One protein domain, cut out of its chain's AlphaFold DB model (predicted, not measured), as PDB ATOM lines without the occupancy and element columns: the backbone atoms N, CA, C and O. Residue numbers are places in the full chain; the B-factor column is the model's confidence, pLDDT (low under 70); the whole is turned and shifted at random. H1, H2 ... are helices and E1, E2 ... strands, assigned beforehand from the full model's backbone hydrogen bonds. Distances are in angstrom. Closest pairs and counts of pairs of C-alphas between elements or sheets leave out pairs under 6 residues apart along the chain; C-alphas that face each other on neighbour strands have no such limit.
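This is residues 10 to 53 of the 69 residues of an uncharacterized protein of Flavobacterium micromati (UniProt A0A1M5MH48). A small two-stranded hairpin, E1 and E2, stands at one end of a long helix, H2, and a shorter helix, H1, folds back from the other end, so that the three parts make an open arch with H2 as its span and an empty middle. H1 meets H2 only at a corner and stays apart from both strands. The printed part has 44 residues, with two named helices and two named strands in the order H1, H2, E1, E2; the sheet, in the order E1 - E2, is antiparallel, and the class is mixed, helices and strands. The whole is loose, with a radius of gyration of the C-alphas of 12.0 A, and only just elongated, spanning 31 by 21 by 14 A.

The sheet is made of E1, residues 44 to 47, and E2, residues 50 to 52, antiparallel neighbours that form a hairpin, with 153 degrees between their directions. The C-alphas of Asp 45 and Tyr 51 face each other at 4.7 A. N 44 and O 52 are within hydrogen-bond range at 2.8 A, and so are N 46 and O 50 at 2.9 A. Before the hairpin comes H2, residues 25 to 38, joined to E1 by a tight link; H2 and E2 are apart. H1, residues 10 to 19, and H2 only just touch, with 3 pairs of C-alphas within 8 A, and only at the corner by their link. H2 touches H1 with residues 25 to 26 alone, and the closest C-alphas of the two helices are those of Asn 19 and Leu 25, 5.8 A apart. The two helices run opposite ways at a steep tilt of 46 degrees. H1 is apart from E1 and from E2. In H1 and H2 every O i to N i+4 pair is within hydrogen-bond range.

E1 runs from Glu 44, C-alpha at (153.831, 209.777, 100.834), to Gly 47, 9.1 A from first to last C-alpha. E2 runs from Leu 50 to Lys 52, 6.8 A, ending with its C-alpha at (153.903, 207.135, 96.678). H2, the longest helix, runs from Leu 25 to Thr 38 over 19.9 A. H1 begins at Ser 10, C-alpha at (155.786, 197.647, 83.596), and ends at Asn 19, 14.2 A from first to last C-alpha.

The two C-alphas farthest apart are those of Pro 23 and Ser 48, at 32.7 A, while the first and last printed C-alphas, Ser 10 and Ile 53, are 16.8 A apart. Residues 33 to 39, of which 33 to 38 belong to H2, stand free. The links H1 to H2, H2 to E1 and E1 to E2 are tight. The printed part has no cut. The mean pLDDT of the printed part is 89.1, and no printed residue is under 70.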
ATOM      1  N   SER A  10     157.079 197.997  82.995       93.75
ATOM      2  CA  SER A  10     155.786 197.647  83.596       93.75
ATOM      3  C   SER A  10     154.906 198.878  83.834       93.75
ATOM      4  O   SER A  10     153.697 198.820  83.597       93.75
ATOM      5  N   PHE A  11     155.511 200.005  84.220       92.56
ATOM      6  CA  PHE A  11     154.820 201.278  84.388       92.56
ATOM      7  C   PHE A  11     154.263 201.791  83.057       92.56
ATOM      8  O   PHE A  11     153.090 202.140  82.994       92.56
ATOM      9  N   ILE A  12     155.046 201.764  81.972       92.69
ATOM     10  CA  ILE A  12     154.597 202.217  80.641       92.69
ATOM     11  C   ILE A  12     153.381 201.410  80.166       92.69
ATOM     12  O   ILE A  12     152.408 201.976  79.660       92.69
ATOM     13  N   THR A  13     153.415 200.088  80.336       94.12
ATOM     14  CA  THR A  13     152.310 199.205  79.941       94.12
ATOM     15  C   THR A  13     151.052 199.470  80.771       94.12
ATOM     16  O   THR A  13     149.959 199.583  80.206       94.12
ATOM     17  N   ALA A  14     151.192 199.638  82.091       91.31
ATOM     18  CA  ALA A  14     150.082 200.004  82.968       91.31
ATOM     19  C   ALA A  14     149.516 201.391  82.617       91.31
ATOM     20  O   ALA A  14     148.307 201.535  82.439       91.31
ATOM     21  N   PHE A  15     150.382 202.385  82.414       90.94
ATOM     22  CA  PHE A  15     150.002 203.749  82.058       90.94
ATOM     23  C   PHE A  15     149.213 203.796  80.748       90.94
ATOM     24  O   PHE A  15     148.158 204.417  80.692       90.94
ATOM     25  N   LYS A  16     149.649 203.080  79.702       90.50
ATOM     26  CA  LYS A  16     148.912 203.000  78.427       90.50
ATOM     27  C   LYS A  16     147.496 202.454  78.600       90.50
ATOM     28  O   LYS A  16     146.586 202.901  77.903       90.50
ATOM     29  N   ARG A  17     147.303 201.481  79.496       91.06
ATOM     30  CA  ARG A  17     145.981 200.916  79.791       91.06
ATOM     31  C   ARG A  17     145.094 201.922  80.521       91.06
ATOM     32  O   ARG A  17     143.935 202.064  80.143       91.06
ATOM     33  N   GLU A  18     145.628 202.625  81.517       85.50
ATOM     34  CA  GLU A  18     144.860 203.619  82.278       85.50
ATOM     35  C   GLU A  18     144.586 204.892  81.459       85.50
ATOM     36  O   GLU A  18     143.483 205.427  81.508       85.50
ATOM     37  N   ASN A  19     145.510 205.310  80.591       88.31
ATOM     38  CA  ASN A  19     145.336 206.465  79.705       88.31
ATOM     39  C   ASN A  19     144.188 206.287  78.694       88.31
ATOM     40  O   ASN A  19     143.625 207.265  78.216       88.31
ATOM     41  N   LYS A  20     143.807 205.042  78.367       87.69
ATOM     42  CA  LYS A  20     142.603 204.771  77.562       87.69
ATOM     43  C   LYS A  20     141.307 205.052  78.326       87.69
ATOM     44  O   LYS A  20     140.301 205.357  77.700       87.69
ATOM     45  N   LYS A  21     141.320 204.906  79.654       86.31
ATOM     46  CA  LYS A  21     140.152 205.105  80.524       86.31
ATOM     47  C   LYS A  21     140.030 206.548  81.009       86.31
ATOM     48  O   LYS A  21     138.919 207.021  81.215       86.31
ATOM     49  N   PHE A  22     141.161 207.230  81.181       85.31
ATOM     50  CA  PHE A  22     141.246 208.574  81.747       85.31
ATOM     51  C   PHE A  22     141.956 209.520  80.764       85.31
ATOM     52  O   PHE A  22     143.184 209.592  80.765       85.31
ATOM     53  N   PRO A  23     141.212 210.258  79.920       81.25
ATOM     54  CA  PRO A  23     141.797 211.162  78.924       81.25
ATOM     55  C   PRO A  23     142.644 212.293  79.528       81.25
ATOM     56  O   PRO A  23     143.597 212.753  78.900       81.25
ATOM     57  N   SER A  24     142.319 212.727  80.751       81.62
ATOM     58  CA  SER A  24     143.057 213.747  81.508       81.62
ATOM     59  C   SER A  24     144.392 213.250  82.071       81.62
ATOM     60  O   SER A  24     145.287 214.062  82.299       81.62
ATOM     61  N   LEU A  25     144.576 211.931  82.210       84.81
ATOM     62  CA  LEU A  25     145.743 211.335  82.866       84.81
ATOM     63  C   LEU A  25     147.059 211.710  82.181       84.81
ATOM     64  O   LEU A  25     148.076 211.874  82.849       84.81
ATOM     65  N   LYS A  26     147.050 211.883  80.854       85.44
ATOM     66  CA  LYS A  26     148.228 212.351  80.114       85.44
ATOM     67  C   LYS A  26     148.676 213.737  80.573       85.44
ATOM     68  O   LYS A  26     149.871 213.955  80.741       85.44
ATOM     69  N   ASN A  27     147.734 214.659  80.763       87.38
ATOM     70  CA  ASN A  27     148.041 216.020  81.198       87.38
ATOM     71  C   ASN A  27     148.477 216.032  82.666       87.38
ATOM     72  O   ASN A  27     149.491 216.644  82.986       87.38
ATOM     73  N   ASP A  28     147.779 215.283  83.521       84.81
ATOM     74  CA  ASP A  28     148.144 215.145  84.934       84.81
ATOM     75  C   ASP A  28     149.553 214.542  85.098       84.81
ATOM     76  O   ASP A  28     150.322 214.961  85.960       84.81
ATOM     77  N   PHE A  29     149.933 213.601  84.229       87.69
ATOM     78  CA  PHE A  29     151.270 213.011  84.224       87.69
ATOM     79  C   PHE A  29     152.363 213.989  83.766       87.69
ATOM     80  O   PHE A  29     153.458 213.974  84.323       87.69
ATOM     81  N   LEU A  30     152.080 214.857  82.787       88.38
ATOM     82  CA  LEU A  30     153.023 215.904  82.366       88.38
ATOM     83  C   LEU A  30     153.279 216.925  83.480       88.38
ATOM     84  O   LEU A  30     154.400 217.408  83.632       88.38
ATOM     85  N   ASP A  31     152.255 217.259  84.264       88.94
ATOM     86  CA  ASP A  31     152.419 218.122  85.435       88.94
ATOM     87  C   ASP A  31     153.247 217.422  86.519       88.94
ATOM     88  O   ASP A  31     154.203 218.003  87.033       88.94
ATOM     89  N   LEU A  32     152.961 216.143  86.779       88.56
ATOM     90  CA  LEU A  32     153.732 215.328  87.715       88.56
ATOM     91  C   LEU A  32     155.218 215.245  87.341       88.56
ATOM     92  O   LEU A  32     156.074 215.317  88.219       88.56
ATOM     93  N   GLU A  33     155.542 215.096  86.057       89.75
ATOM     94  CA  GLU A  33     156.926 215.086  85.574       89.75
ATOM     95  C   GLU A  33     157.656 216.388  85.937       89.75
ATOM     96  O   GLU A  33     158.759 216.346  86.483       89.75
ATOM     97  N   ARG A  34     157.024 217.549  85.730       89.44
ATOM     98  CA  ARG A  34     157.608 218.850  86.102       89.44
ATOM     99  C   ARG A  34     157.817 218.977  87.609       89.44
ATOM    100  O   ARG A  34     158.860 219.463  88.055       89.44
ATOM    101  N   GLU A  35     156.839 218.529  88.389       88.38
ATOM    102  CA  GLU A  35     156.921 218.536  89.848       88.38
ATOM    103  C   GLU A  35     158.034 217.606  90.347       88.38
ATOM    104  O   GLU A  35     158.827 218.019  91.187       88.38
ATOM    105  N   LEU A  36     158.180 216.405  89.778       89.06
ATOM    106  CA  LEU A  36     159.230 215.441  90.134       89.06
ATOM    107  C   LEU A  36     160.633 215.938  89.788       89.06
ATOM    108  O   LEU A  36     161.576 215.707  90.547       89.06
ATOM    109  N   LEU A  37     160.780 216.637  88.661       89.88
ATOM    110  CA  LEU A  37     162.048 217.264  88.294       89.88
ATOM    111  C   LEU A  37     162.458 218.342  89.303       89.88
ATOM    112  O   LEU A  37     163.651 218.505  89.558       89.88
ATOM    113  N   THR A  38     161.487 219.033  89.903       88.75
ATOM    114  CA  THR A  38     161.721 220.103  90.885       88.75
ATOM    115  C   THR A  38     161.877 219.554  92.308       88.75
ATOM    116  O   THR A  38     162.759 219.988  93.047       88.75
ATOM    117  N   ASN A  39     161.054 218.576  92.690       88.38
ATOM    118  CA  ASN A  39     161.022 217.947  94.005       88.38
ATOM    119  C   ASN A  39     160.855 216.414  93.889       88.38
ATOM    120  O   ASN A  39     159.735 215.901  93.921       88.38
ATOM    121  N   PRO A  40     161.957 215.647  93.813       87.12
ATOM    122  CA  PRO A  40     161.901 214.197  93.613       87.12
ATOM    123  C   PRO A  40     161.404 213.407  94.835       87.12
ATOM    124  O   PRO A  40     161.069 212.235  94.699       87.12
ATOM    125  N   LYS A  41     161.356 214.021  96.026       88.62
ATOM    126  CA  LYS A  41     160.902 213.384  97.279       88.62
ATOM    127  C   LYS A  41     159.448 213.715  97.620       88.62
ATOM    128  O   LYS A  41     159.031 213.580  98.767       88.62
ATOM    129  N   GLN A  42     158.687 214.217  96.651       85.19
ATOM    130  CA  GLN A  42     157.278 214.513  96.859       85.19
ATOM    131  C   GLN A  42     156.442 213.236  97.009       85.19
ATOM    132  O   GLN A  42     156.738 212.199  96.414       85.19
ATOM    133  N   GLY A  43     155.350 213.345  97.760       88.12
ATOM    134  CA  GLY A  43     154.420 212.249  98.002       88.12
ATOM    135  C   GLY A  43     154.518 211.677  99.412       88.12
ATOM    136  O   GLY A  43     155.078 212.278 100.325       88.12
ATOM    137  N   GLU A  44     153.899 210.516  99.580       90.94
ATOM    138  CA  GLU A  44     153.831 209.777 100.834       90.94
ATOM    139  C   GLU A  44     155.053 208.855 100.932       90.94
ATOM    140  O   GLU A  44     155.239 207.981 100.082       90.94
ATOM    141  N   ASP A  45     155.908 209.080 101.932       93.31
ATOM    142  CA  ASP A  45     157.094 208.258 102.181       93.31
ATOM    143  C   ASP A  45     156.668 206.853 102.627       93.31
ATOM    144  O   ASP A  45     155.967 206.686 103.627       93.31
ATOM    145  N   LEU A  46     157.071 205.842 101.860       93.12
ATOM    146  CA  LEU A  46     156.852 204.430 102.177       93.12
ATOM    147  C   LEU A  46     158.073 203.790 102.861       93.12
ATOM    148  O   LEU A  46     158.058 202.595 103.160       93.12
ATOM    149  N   GLY A  47     159.129 204.567 103.097       92.75
ATOM    150  CA  GLY A  47     160.424 204.115 103.577       92.75
ATOM    151  C   GLY A  47     161.339 203.636 102.448       92.75
ATOM    152  O   GLY A  47     160.942 203.468 101.295       92.75
ATOM    153  N   SER A  48     162.611 203.402 102.779       93.00
ATOM    154  CA  SER A  48     163.638 202.904 101.842       93.00
ATOM    155  C   SER A  48     163.844 203.769 100.585       93.00
ATOM    156  O   SER A  48     164.263 203.267  99.545       93.00
ATOM    157  N   GLY A  49     163.546 205.072 100.666       88.69
ATOM    158  CA  GLY A  49     163.642 205.991  99.527       88.69
ATOM    159  C   GLY A  49     162.529 205.818  98.487       88.69
ATOM    160  O   GLY A  49     162.681 206.279  97.356       88.69
ATOM    161  N   LEU A  50     161.428 205.154  98.851       92.25
ATOM    162  CA  LEU A  50     160.253 204.983  98.004       92.25
ATOM    163  C   LEU A  50     159.175 205.996  98.384       92.25
ATOM    164  O   LEU A  50     158.781 206.097  99.542       92.25
ATOM    165  N   TYR A  51     158.645 206.687  97.379       92.50
ATOM    166  CA  TYR A  51     157.595 207.687  97.550       92.50
ATOM    167  C   TYR A  51     156.370 207.312  96.720       92.50
ATOM    168  O   TYR A  51     156.476 206.958  95.542       92.50
ATOM    169  N   LYS A  52     155.188 207.389  97.330       90.56
ATOM    170  CA  LYS A  52     153.903 207.135  96.678       90.56
ATOM    171  C   LYS A  52     153.214 208.446  96.343       90.56
ATOM    172  O   LYS A  52     152.928 209.254  97.222       90.56
ATOM    173  N   ILE A  53     152.855 208.615  95.075       89.81
ATOM    174  CA  ILE A  53     152.154 209.806  94.594       89.81
ATOM    175  C   ILE A  53     150.742 209.414  94.170       89.81
ATOM    176  O   ILE A  53     150.544 208.469  93.405       89.81
TER     177      ILE A  53